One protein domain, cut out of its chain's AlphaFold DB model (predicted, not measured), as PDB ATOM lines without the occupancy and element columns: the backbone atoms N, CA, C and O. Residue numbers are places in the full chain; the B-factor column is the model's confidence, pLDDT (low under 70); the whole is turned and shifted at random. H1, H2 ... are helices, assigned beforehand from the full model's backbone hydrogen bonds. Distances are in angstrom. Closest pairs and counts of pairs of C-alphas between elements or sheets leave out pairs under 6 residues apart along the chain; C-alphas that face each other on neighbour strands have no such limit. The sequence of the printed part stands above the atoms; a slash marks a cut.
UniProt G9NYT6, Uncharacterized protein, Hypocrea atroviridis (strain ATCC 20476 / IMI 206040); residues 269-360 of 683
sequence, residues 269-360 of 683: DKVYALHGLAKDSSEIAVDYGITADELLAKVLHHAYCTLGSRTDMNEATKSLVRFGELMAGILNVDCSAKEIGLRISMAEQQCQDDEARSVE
ATOM      1  N   ASP A 269      86.742 189.501 176.365       96.00
ATOM      2  CA  ASP A 269      86.366 189.509 174.949       96.00
ATOM      3  C   ASP A 269      87.437 190.167 174.074       96.00
ATOM      4  O   ASP A 269      87.464 189.906 172.874       96.00
ATOM      5  N   LYS A 270      88.368 190.945 174.651       95.31
ATOM      6  CA  LYS A 270      89.554 191.430 173.926       95.31
ATOM      7  C   LYS A 270      90.362 190.289 173.297       95.31
ATOM      8  O   LYS A 270      91.018 190.504 172.283       95.31
ATOM      9  N   VAL A 271      90.306 189.097 173.893       96.06
ATOM     10  CA  VAL A 271      90.957 187.880 173.396       96.06
ATOM     11  C   VAL A 271      89.930 186.948 172.754       96.06
ATOM     12  O   VAL A 271      90.121 186.516 171.617       96.06
ATOM     13  N   TYR A 272      88.821 186.647 173.440       96.06
ATOM     14  CA  TYR A 272      87.884 185.613 172.982       96.06
ATOM     15  C   TYR A 272      87.154 185.953 171.683       96.06
ATOM     16  O   TYR A 272      86.923 185.053 170.877       96.06
ATOM     17  N   ALA A 273      86.893 187.229 171.399       95.25
ATOM     18  CA  ALA A 273      86.314 187.639 170.119       95.25
ATOM     19  C   ALA A 273      87.261 187.438 168.921       95.25
ATOM     20  O   ALA A 273      86.831 187.477 167.771       95.25
ATOM     21  N   LEU A 274      88.556 187.219 169.164       94.94
ATOM     22  CA  LEU A 274      89.546 186.924 168.124       94.94
ATOM     23  C   LEU A 274      89.808 185.419 167.983       94.94
ATOM     24  O   LEU A 274      90.459 185.003 167.025       94.94
ATOM     25  N   HIS A 275      89.258 184.590 168.877       92.25
ATOM     26  CA  HIS A 275      89.478 183.142 168.901       92.25
ATOM     27  C   HIS A 275      89.085 182.470 167.576       92.25
ATOM     28  O   HIS A 275      89.776 181.589 167.084       92.25
ATOM     29  N   GLY A 276      87.994 182.899 166.932       91.12
ATOM     30  CA  GLY A 276      87.610 182.340 165.630       91.12
ATOM     31  C   GLY A 276      88.601 182.656 164.499       91.12
ATOM     32  O   GLY A 276      88.708 181.882 163.547       91.12
ATOM     33  N   LEU A 277      89.300 183.789 164.590       92.75
ATOM     34  CA  LEU A 277      90.191 184.333 163.557       92.75
ATOM     35  C   LEU A 277      91.633 183.836 163.699       92.75
ATOM     36  O   LEU A 277      92.406 183.901 162.737       92.75
ATOM     37  N   ALA A 278      91.984 183.362 164.889       92.75
ATOM     38  CA  ALA A 278      93.305 182.872 165.208       92.75
ATOM     39  C   ALA A 278      93.516 181.438 164.697       92.75
ATOM     40  O   ALA A 278      92.612 180.602 164.726       92.75
ATOM     41  N   LYS A 279      94.722 181.146 164.203       90.44
ATOM     42  CA  LYS A 279      95.108 179.792 163.758       90.44
ATOM     43  C   LYS A 279      95.588 178.898 164.904       90.44
ATOM     44  O   LYS A 279      95.647 177.688 164.745       90.44
ATOM     45  N   ASP A 280      95.965 179.523 166.007       88.00
ATOM     46  CA  ASP A 280      96.727 178.976 167.127       88.00
ATOM     47  C   ASP A 280      95.982 179.144 168.466       88.00
ATOM     48  O   ASP A 280      96.460 178.717 169.509       88.00
ATOM     49  N   SER A 281      94.754 179.673 168.462       84.06
ATOM     50  CA  SER A 281      93.986 179.908 169.693       84.06
ATOM     51  C   SER A 281      93.384 178.663 170.335       84.06
ATOM     52  O   SER A 281      92.835 178.784 171.424       84.06
ATOM     53  N   SER A 282      93.458 177.482 169.709       79.62
ATOM     54  CA  SER A 282      92.892 176.244 170.272       79.62
ATOM     55  C   SER A 282      93.479 175.876 171.637       79.62
ATOM     56  O   SER A 282      92.836 175.170 172.407       79.62
ATOM     57  N   GLU A 283      94.682 176.364 171.940       79.44
ATOM     58  CA  GLU A 283      95.343 176.196 173.237       79.44
ATOM     59  C   GLU A 283      94.719 177.071 174.338       79.44
ATOM     60  O   GLU A 283      94.786 176.737 175.521       79.44
ATOM     61  N   ILE A 284      94.065 178.177 173.969       88.94
ATOM     62  CA  ILE A 284      93.398 179.086 174.902       88.94
ATOM     63  C   ILE A 284      91.901 178.793 174.862       88.94
ATOM     64  O   ILE A 284      91.123 179.452 174.169       88.94
ATOM     65  N   ALA A 285      91.490 177.799 175.649       90.31
ATOM     66  CA  ALA A 285      90.080 177.487 175.824       90.31
ATOM     67  C   ALA A 285      89.304 178.721 176.318       90.31
ATOM     68  O   ALA A 285      89.694 179.382 177.287       90.31
ATOM     69  N   VAL A 286      88.187 179.012 175.648       94.06
ATOM     70  CA  VAL A 286      87.255 180.063 176.071       94.06
ATOM     71  C   VAL A 286      86.666 179.687 177.420       94.06
ATOM     72  O   VAL A 286      85.995 178.658 177.535       94.06
ATOM     73  N   ASP A 287      86.893 180.537 178.415       94.94
ATOM     74  CA  ASP A 287      86.381 180.340 179.756       94.94
ATOM     75  C   ASP A 287      86.073 181.676 180.424       94.94
ATOM     76  O   ASP A 287      86.962 182.424 180.804       94.94
ATOM     77  N   TYR A 288      84.795 181.989 180.590       95.38
ATOM     78  CA  TYR A 288      84.395 183.189 181.309       95.38
ATOM     79  C   TYR A 288      84.314 183.010 182.836       95.38
ATOM     80  O   TYR A 288      83.842 183.918 183.522       95.38
ATOM     81  N   GLY A 289      84.706 181.848 183.365       94.75
ATOM     82  CA  GLY A 289      84.855 181.610 184.800       94.75
ATOM     83  C   GLY A 289      86.175 182.131 185.377       94.75
ATOM     84  O   GLY A 289      86.285 182.236 186.596       94.75
ATOM     85  N   ILE A 290      87.149 182.474 184.524       95.44
ATOM     86  CA  ILE A 290      88.469 182.961 184.943       95.44
ATOM     87  C   ILE A 290      88.536 184.489 185.003       95.44
ATOM     88  O   ILE A 290      87.736 185.216 184.412       95.44
ATOM     89  N   THR A 291      89.546 184.979 185.703       96.75
ATOM     90  CA  THR A 291      89.906 186.392 185.796       96.75
ATOM     91  C   THR A 291      90.742 186.854 184.597       96.75
ATOM     92  O   THR A 291      91.341 186.062 183.867       96.75
ATOM     93  N   ALA A 292      90.832 188.174 184.407       96.44
ATOM     94  CA  ALA A 292      91.706 188.765 183.389       96.44
ATOM     95  C   ALA A 292      93.191 188.434 183.622       96.44
ATOM     96  O   ALA A 292      93.942 188.279 182.661       96.44
ATOM     97  N   ASP A 293      93.595 188.277 184.885       95.12
ATOM     98  CA  ASP A 293      94.957 187.910 185.270       95.12
ATOM     99  C   ASP A 293      95.314 186.470 184.863       95.12
ATOM    100  O   ASP A 293      96.356 186.224 184.252       95.12
ATOM    101  N   GLU A 294      94.404 185.526 185.113       95.06
ATOM    102  CA  GLU A 294      94.549 184.134 184.675       95.06
ATOM    103  C   GLU A 294      94.554 184.027 183.144       95.06
ATOM    104  O   GLU A 294      95.337 183.265 182.572       95.06
ATOM    105  N   LEU A 295      93.721 184.819 182.455       96.00
ATOM    106  CA  LEU A 295      93.739 184.884 180.995       96.00
ATOM    107  C   LEU A 295      95.063 185.456 180.468       96.00
ATOM    108  O   LEU A 295      95.604 184.922 179.500       96.00
ATOM    109  N   LEU A 296      95.617 186.492 181.110       95.00
ATOM    110  CA  LEU A 296      96.930 187.040 180.763       95.00
ATOM    111  C   LEU A 296      98.018 185.964 180.861       95.00
ATOM    112  O   LEU A 296      98.819 185.829 179.937       95.00
ATOM    113  N   ALA A 297      98.027 185.170 181.936       92.56
ATOM    114  CA  ALA A 297      98.978 184.069 182.096       92.56
ATOM    115  C   ALA A 297      98.856 183.030 180.964       92.56
ATOM    116  O   ALA A 297      99.865 182.651 180.369       92.56
ATOM    117  N   LYS A 298      97.627 182.641 180.591       93.00
ATOM    118  CA  LYS A 298      97.374 181.725 179.461       93.00
ATOM    119  C   LYS A 298      97.866 182.293 178.125       93.00
ATOM    120  O   LYS A 298      98.491 181.576 177.347       93.00
ATOM    121  N   VAL A 299      97.619 183.577 177.857       92.75
ATOM    122  CA  VAL A 299      98.070 184.244 176.622       92.75
ATOM    123  C   VAL A 299      99.596 184.352 176.569       92.75
ATOM    124  O   VAL A 299     100.181 184.146 175.508       92.75
ATOM    125  N   LEU A 300     100.253 184.641 177.695       90.81
ATOM    126  CA  LEU A 300     101.715 184.678 177.785       90.81
ATOM    127  C   LEU A 300     102.340 183.304 177.558       90.81
ATOM    128  O   LEU A 300     103.303 183.203 176.800       90.81
ATOM    129  N   HIS A 301     101.771 182.258 178.159       88.75
ATOM    130  CA  HIS A 301     102.206 180.881 177.936       88.75
ATOM    131  C   HIS A 301     102.114 180.505 176.455       88.75
ATOM    132  O   HIS A 301     103.086 180.051 175.855       88.75
ATOM    133  N   HIS A 302     100.968 180.788 175.833       88.31
ATOM    134  CA  HIS A 302     100.763 180.577 174.405       88.31
ATOM    135  C   HIS A 302     101.764 181.364 173.538       88.31
ATOM    136  O   HIS A 302     102.365 180.825 172.607       88.31
ATOM    137  N   ALA A 303     101.997 182.642 173.855       87.50
ATOM    138  CA  ALA A 303     102.966 183.471 173.143       87.50
ATOM    139  C   ALA A 303     104.400 182.937 173.290       87.50
ATOM    140  O   ALA A 303     105.147 182.948 172.316       87.50
ATOM    141  N   TYR A 304     104.782 182.440 174.470       85.69
ATOM    142  CA  TYR A 304     106.086 181.812 174.689       85.69
ATOM    143  C   TYR A 304     106.239 180.550 173.836       85.69
ATOM    144  O   TYR A 304     107.174 180.462 173.043       85.69
ATOM    145  N   CYS A 305     105.291 179.618 173.926       81.75
ATOM    146  CA  CYS A 305     105.354 178.355 173.193       81.75
ATOM    147  C   CYS A 305     105.306 178.585 171.647       81.75
ATOM    148  O   CYS A 305     105.899 177.818 170.891       81.75
ATOM    149  N   THR A 306     104.710 179.684 171.149       79.31
ATOM    150  CA  THR A 306     104.685 180.034 169.705       79.31
ATOM    151  C   THR A 306     105.869 180.882 169.208       79.31
ATOM    152  O   THR A 306     106.305 180.713 168.067       79.31
ATOM    153  N   LEU A 307     106.397 181.813 170.014       70.50
ATOM    154  CA  LEU A 307     107.474 182.744 169.623       70.50
ATOM    155  C   LEU A 307     108.867 182.308 170.105       70.50
ATOM    156  O   LEU A 307     109.869 182.724 169.516       70.50
ATOM    157  N   GLY A 308     108.937 181.487 171.153       59.00
ATOM    158  CA  GLY A 308     110.162 181.066 171.842       59.00
ATOM    159  C   GLY A 308     111.051 180.105 171.051       59.00
ATOM    160  O   GLY A 308     112.221 179.952 171.377       59.00
ATOM    161  N   SER A 309     110.566 179.523 169.948       55.47
ATOM    162  CA  SER A 309     111.362 178.613 169.103       55.47
ATOM    163  C   SER A 309     112.396 179.327 168.202       55.47
ATOM    164  O   SER A 309     113.034 178.690 167.356       55.47
ATOM    165  N   ARG A 310     112.554 180.655 168.315       52.94
ATOM    166  CA  ARG A 310     113.472 181.441 167.476       52.94
ATOM    167  C   ARG A 310     114.879 181.509 168.074       52.94
ATOM    168  O   ARG A 310     115.064 181.771 169.251       52.94
ATOM    169  N   THR A 311     115.866 181.343 167.197       52.34
ATOM    170  CA  THR A 311     117.313 181.125 167.411       52.34
ATOM    171  C   THR A 311     118.093 182.173 168.230       52.34
ATOM    172  O   THR A 311     119.306 182.037 168.354       52.34
ATOM    173  N   ASP A 312     117.444 183.193 168.798       64.69
ATOM    174  CA  ASP A 312     118.058 184.164 169.716       64.69
ATOM    175  C   ASP A 312     117.152 184.387 170.938       64.69
ATOM    176  O   ASP A 312     116.217 185.196 170.921       64.69
ATOM    177  N   MET A 313     117.440 183.641 172.008       66.06
ATOM    178  CA  MET A 313     116.667 183.636 173.255       66.06
ATOM    179  C   MET A 313     116.581 185.020 173.913       66.06
ATOM    180  O   MET A 313     115.566 185.346 174.529       66.06
ATOM    181  N   ASN A 314     117.606 185.868 173.770       72.38
ATOM    182  CA  ASN A 314     117.634 187.167 174.444       72.38
ATOM    183  C   ASN A 314     116.686 188.174 173.787       72.38
ATOM    184  O   ASN A 314     115.970 188.900 174.482       72.38
ATOM    185  N   GLU A 315     116.655 188.225 172.456       75.31
ATOM    186  CA  GLU A 315     115.755 189.127 171.732       75.31
ATOM    187  C   GLU A 315     114.305 188.616 171.741       75.31
ATOM    188  O   GLU A 315     113.360 189.409 171.847       75.31
ATOM    189  N   ALA A 316     114.117 187.291 171.724       74.75
ATOM    190  CA  ALA A 316     112.812 186.662 171.908       74.75
ATOM    191  C   ALA A 316     112.218 186.994 173.287       74.75
ATOM    192  O   ALA A 316     111.072 187.438 173.369       74.75
ATOM    193  N   THR A 317     113.015 186.892 174.355       80.06
ATOM    194  CA  THR A 317     112.574 187.217 175.722       80.06
ATOM    195  C   THR A 317     112.160 188.683 175.851       80.06
ATOM    196  O   THR A 317     111.086 188.978 176.368       80.06
ATOM    197  N   LYS A 318     112.950 189.628 175.318       83.25
ATOM    198  CA  LYS A 318     112.572 191.056 175.316       83.25
ATOM    199  C   LYS A 318     111.278 191.316 174.549       83.25
ATOM    200  O   LYS A 318     110.459 192.126 174.977       83.25
ATOM    201  N   SER A 319     111.094 190.641 173.416       84.50
ATOM    202  CA  SER A 319     109.874 190.758 172.613       84.50
ATOM    203  C   SER A 319     108.652 190.218 173.359       84.50
ATOM    204  O   SER A 319     107.597 190.847 173.324       84.50
ATOM    205  N   LEU A 320     108.805 189.105 174.084       86.94
ATOM    206  CA  LEU A 320     107.756 188.533 174.929       86.94
ATOM    207  C   LEU A 320     107.397 189.437 176.108       86.94
ATOM    208  O   LEU A 320     106.214 189.610 176.379       86.94
ATOM    209  N   VAL A 321     108.379 190.067 176.761       89.81
ATOM    210  CA  VAL A 321     108.112 191.041 177.834       89.81
ATOM    211  C   VAL A 321     107.306 192.226 177.298       89.81
ATOM    212  O   VAL A 321     106.259 192.539 177.854       89.81
ATOM    213  N   ARG A 322     107.713 192.816 176.164       89.69
ATOM    214  CA  ARG A 322     106.961 193.909 175.515       89.69
ATOM    215  C   ARG A 322     105.543 193.491 175.122       89.69
ATOM    216  O   ARG A 322     104.599 194.268 175.258       89.69
ATOM    217  N   PHE A 323     105.382 192.268 174.615       90.88
ATOM    218  CA  PHE A 323     104.064 191.713 174.316       90.88
ATOM    219  C   PHE A 323     103.231 191.523 175.590       90.88
ATOM    220  O   PHE A 323     102.042 191.834 175.596       90.88
ATOM    221  N   GLY A 324     103.848 191.077 176.682       92.38
ATOM    222  CA  GLY A 324     103.200 190.956 177.980       92.38
ATOM    223  C   GLY A 324     102.738 192.289 178.551       92.38
ATOM    224  O   GLY A 324     101.614 192.368 179.032       92.38
ATOM    225  N   GLU A 325     103.545 193.344 178.436       93.12
ATOM    226  CA  GLU A 325     103.173 194.701 178.863       93.12
ATOM    227  C   GLU A 325     101.977 195.217 178.055       93.12
ATOM    228  O   GLU A 325     101.017 195.750 178.613       93.12
ATOM    229  N   LEU A 326     101.995 194.987 176.737       92.31
ATOM    230  CA  LEU A 326     100.863 195.286 175.866       92.31
ATOM    231  C   LEU A 326      99.598 194.542 176.319       92.31
ATOM    232  O   LEU A 326      98.538 195.155 176.429       92.31
ATOM    233  N   MET A 327      99.700 193.238 176.578       94.50
ATOM    234  CA  MET A 327      98.556 192.416 176.973       94.50
ATOM    235  C   MET A 327      98.025 192.763 178.361       94.50
ATOM    236  O   MET A 327      96.810 192.802 178.537       94.50
ATOM    237  N   ALA A 328      98.901 193.070 179.318       94.56
ATOM    238  CA  ALA A 328      98.516 193.564 180.635       94.56
ATOM    239  C   ALA A 328      97.723 194.876 180.514       94.56
ATOM    240  O   ALA A 328      96.653 195.003 181.106       94.56
ATOM    241  N   GLY A 329      98.171 195.797 179.651       93.44
ATOM    242  CA  GLY A 329      97.433 197.021 179.335       93.44
ATOM    243  C   GLY A 329      96.078 196.763 178.665       93.44
ATOM    244  O   GLY A 329      95.076 197.358 179.055       93.44
ATOM    245  N   ILE A 330      96.012 195.848 177.689       93.19
ATOM    246  CA  ILE A 330      94.759 195.481 177.002       93.19
ATOM    247  C   ILE A 330      93.752 194.846 177.967       93.19
ATOM    248  O   ILE A 330      92.557 195.119 177.852       93.19
ATOM    249  N   LEU A 331      94.225 194.003 178.886       95.50
ATOM    250  CA  LEU A 331      93.400 193.282 179.856       95.50
ATOM    251  C   LEU A 331      93.176 194.058 181.164       95.50
ATOM    252  O   LEU A 331      92.492 193.553 182.053       95.50
ATOM    253  N   ASN A 332      93.714 195.277 181.271       94.25
ATOM    254  CA  ASN A 332      93.666 196.121 182.466       94.25
ATOM    255  C   ASN A 332      94.135 195.386 183.740       94.25
ATOM    256  O   ASN A 332      93.502 195.468 184.794       94.25
ATOM    257  N   VAL A 333      95.226 194.628 183.616       94.69
ATOM    258  CA  VAL A 333      95.876 193.908 184.715       94.69
ATOM    259  C   VAL A 333      97.085 194.720 185.164       94.69
ATOM    260  O   VAL A 333      97.993 194.966 184.370       94.69
ATOM    261  N   ASP A 334      97.108 195.128 186.431       91.81
ATOM    262  CA  ASP A 334      98.258 195.824 187.010       91.81
ATOM    263  C   ASP A 334      99.396 194.825 187.255       91.81
ATOM    264  O   ASP A 334      99.303 193.947 188.115       91.81
ATOM    265  N   CYS A 335     100.442 194.903 186.435       89.38
ATOM    266  CA  CYS A 335     101.530 193.937 186.431       89.38
ATOM    267  C   CYS A 335     102.843 194.623 186.046       89.38
ATOM    268  O   CYS A 335     102.934 195.301 185.022       89.38
ATOM    269  N   SER A 336     103.881 194.446 186.866       88.69
ATOM    270  CA  SER A 336     105.205 195.004 186.571       88.69
ATOM    271  C   SER A 336     105.931 194.184 185.500       88.69
ATOM    272  O   SER A 336     105.735 192.974 185.396       88.69
ATOM    273  N   ALA A 337     106.871 194.799 184.777       85.81
ATOM    274  CA  ALA A 337     107.737 194.081 183.834       85.81
ATOM    275  C   ALA A 337     108.473 192.889 184.483       85.81
ATOM    276  O   ALA A 337     108.707 191.866 183.840       85.81
ATOM    277  N   LYS A 338     108.801 192.991 185.781       86.75
ATOM    278  CA  LYS A 338     109.425 191.908 186.556       86.75
ATOM    279  C   LYS A 338     108.470 190.730 186.770       86.75
ATOM    280  O   LYS A 338     108.893 189.585 186.663       86.75
ATOM    281  N   GLU A 339     107.205 191.018 187.052       89.25
ATOM    282  CA  GLU A 339     106.159 190.009 187.241       89.25
ATOM    283  C   GLU A 339     105.818 189.313 185.913       89.25
ATOM    284  O   GLU A 339     105.715 188.091 185.858       89.25
ATOM    285  N   ILE A 340     105.766 190.066 184.809       90.69
ATOM    286  CA  ILE A 340     105.645 189.503 183.454       90.69
ATOM    287  C   ILE A 340     106.827 188.577 183.151       90.69
ATOM    288  O   ILE A 340     106.627 187.460 182.679       90.69
ATOM    289  N   GLY A 341     108.054 189.012 183.460       87.31
ATOM    290  CA  GLY A 341     109.256 188.191 183.308       87.31
ATOM    291  C   GLY A 341     109.177 186.880 184.094       87.31
ATOM    292  O   GLY A 341     109.484 185.827 183.544       87.31
ATOM    293  N   LEU A 342     108.691 186.924 185.341       88.69
ATOM    294  CA  LEU A 342     108.484 185.727 186.159       88.69
ATOM    295  C   LEU A 342     107.478 184.764 185.513       88.69
ATOM    296  O   LEU A 342     107.746 183.569 185.430       88.69
ATOM    297  N   ARG A 343     106.351 185.276 185.003       89.25
ATOM    298  CA  ARG A 343     105.339 184.460 184.307       89.25
ATOM    299  C   ARG A 343     105.875 183.823 183.032       89.25
ATOM    300  O   ARG A 343     105.526 182.685 182.737       89.25
ATOM    301  N   ILE A 344     106.733 184.527 182.295       87.38
ATOM    302  CA  ILE A 344     107.415 183.972 181.120       87.38
ATOM    303  C   ILE A 344     108.343 182.824 181.542       87.38
ATOM    304  O   ILE A 344     108.304 181.768 180.923       87.38
ATOM    305  N   SER A 345     109.115 182.980 182.623       86.88
ATOM    306  CA  SER A 345     109.948 181.892 183.158       86.88
ATOM    307  C   SER A 345     109.123 180.699 183.658       86.88
ATOM    308  O   SER A 345     109.522 179.554 183.470       86.88
ATOM    309  N   MET A 346     107.955 180.942 184.259       86.25
ATOM    310  CA  MET A 346     107.030 179.867 184.635       86.25
ATOM    311  C   MET A 346     106.473 179.145 183.403       86.25
ATOM    312  O   MET A 346     106.378 177.921 183.411       86.25
ATOM    313  N   ALA A 347     106.138 179.884 182.342       84.56
ATOM    314  CA  ALA A 347     105.689 179.297 181.083       84.56
ATOM    315  C   ALA A 347     106.785 178.465 180.402       84.56
ATOM    316  O   ALA A 347     106.491 177.409 179.858       84.56
ATOM    317  N   GLU A 348     108.043 178.901 180.474       84.38
ATOM    318  CA  GLU A 348     109.195 178.126 180.011       84.38
ATOM    319  C   GLU A 348     109.311 176.788 180.739       84.38
ATOM    320  O   GLU A 348     109.392 175.741 180.097       84.38
ATOM    321  N   GLN A 349     109.259 176.811 182.072       83.44
ATOM    322  CA  GLN A 349     109.303 175.592 182.874       83.44
ATOM    323  C   GLN A 349     108.114 174.671 182.566       83.44
ATOM    324  O   GLN A 349     108.284 173.463 182.451       83.44
ATOM    325  N   GLN A 350     106.924 175.240 182.367       83.50
ATOM    326  CA  GLN A 350     105.736 174.474 182.016       83.50
ATOM    327  C   GLN A 350     105.835 173.833 180.622       83.50
ATOM    328  O   GLN A 350     105.563 172.642 180.503       83.50
ATOM    329  N   CYS A 351     106.275 174.566 179.587       78.88
ATOM    330  CA  CYS A 351     106.480 173.989 178.252       78.88
ATOM    331  C   CYS A 351     107.548 172.855 178.313       78.88
ATOM    332  O   CYS A 351     107.382 171.838 177.641       78.88
ATOM    333  N   GLN A 352     108.590 172.966 179.157       79.25
ATOM    334  CA  GLN A 352     109.587 171.895 179.383       79.25
ATOM    335  C   GLN A 352     109.000 170.667 180.103       79.25
ATOM    336  O   GLN A 352     109.269 169.530 179.710       79.25
ATOM    337  N   ASP A 353     108.186 170.879 181.141       79.38
ATOM    338  CA  ASP A 353     107.517 169.806 181.882       79.38
ATOM    339  C   ASP A 353     106.489 169.068 181.008       79.38
ATOM    340  O   ASP A 353     106.372 167.843 181.082       79.38
ATOM    341  N   ASP A 354     105.754 169.790 180.158       76.31
ATOM    342  CA  ASP A 354     104.788 169.208 179.220       76.31
ATOM    343  C   ASP A 354     105.488 168.389 178.123       76.31
ATOM    344  O   ASP A 354     105.001 167.318 177.740       76.31
ATOM    345  N   GLU A 355     106.664 168.826 177.662       74.81
ATOM    346  CA  GLU A 355     107.515 168.049 176.756       74.81
ATOM    347  C   GLU A 355     108.033 166.775 177.447       74.81
ATOM    348  O   GLU A 355     107.899 165.677 176.900       74.81
ATOM    349  N   ALA A 356     108.514 166.879 178.691       74.12
ATOM    350  CA  ALA A 356     108.961 165.735 179.486       74.12
ATOM    351  C   ALA A 356     107.828 164.726 179.749       74.12
ATOM    352  O   ALA A 356     108.007 163.528 179.523       74.12
ATOM    353  N   ARG A 357     106.630 165.191 180.133       74.81
ATOM    354  CA  ARG A 357     105.441 164.338 180.309       74.81
ATOM    355  C   ARG A 357     104.986 163.701 179.010       74.81
ATOM    356  O   ARG A 357     104.524 162.565 179.028       74.81
ATOM    357  N   SER A 358     105.104 164.401 177.885       73.06
ATOM    358  CA  SER A 358     104.790 163.829 176.573       73.06
ATOM    359  C   SER A 358     105.753 162.688 176.233       73.06
ATOM    360  O   SER A 358     105.317 161.630 175.776       73.06
ATOM    361  N   VAL A 359     107.044 162.847 176.536       68.56
ATOM    362  CA  VAL A 359     108.073 161.806 176.374       68.56
ATOM    363  C   VAL A 359     107.869 160.635 177.350       68.56
ATOM    364  O   VAL A 359     108.023 159.476 176.954       68.56
ATOM    365  N   GLU A 360     107.470 160.899 178.595       67.19
ATOM    366  CA  GLU A 360     107.134 159.870 179.590       67.19
ATOM    367  C   GLU A 360     105.838 159.124 179.245       67.19
ATOM    368  O   GLU A 360     105.785 157.902 179.352       67.19
TER     369      GLU A 360
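Overview. This is residues 269 to 360 of the 683 residues of an uncharacterized protein of Hypocrea atroviridis (strain ATCC 20476 / IMI 206040) (UniProt G9NYT6). Two helices, H2 and H3, lie side by side as a hairpin, and the longest helix, H4, crosses both, its residues 353 to 360 sticking out. Short H1 lies near the end of H3, and a long loop, residues 273 to 291, leads from it to H2. The printed part has 92 residues with four named helices, in the order H1, H2, H3, H4 along the chain; its class is all helix, and it is compact with a radius of gyration of the C-alphas of 13.3 A, spanning 33 by 29 by 22 A.

Along the chain. H1, residues 269 to 272, begins at C-alpha 269 (86.366, 189.509, 174.949). H2, 292 to 307, is 21.8 A long; H3, 313 to 330, 25.2 A; H4, 337 to 360, 34.5 A, ending at C-alpha 360 (107.134, 159.870, 179.590).

Arrangement. H2 and H3, a hairpin, touch at a shallow tilt of 29 degrees, opposite ways; their closest C-alphas, Leu 300 and Gly 324, are 6.5 A apart. H4 touches H2 with residues 343 to 351 alone, at a steep tilt of 62 degrees; closest C-alphas His 301 and Ala 347, 5.0 A. Residues 337 to 344 of H4 touch residues 320 to 325 of H3 at 65 degrees, steep; closest C-alphas Gly 324 and Ile 340, 6.2 A. H1 is apart from H2 and H4. Every O i to N i+4 pair is within hydrogen-bond range in H2, H3 and H4; H1 is too short for one.

Size, cuts and confidence. The printed part has no cut. The H1 to H2 link is long. Residues 308 to 313 and 359 to 360 are under pLDDT 70.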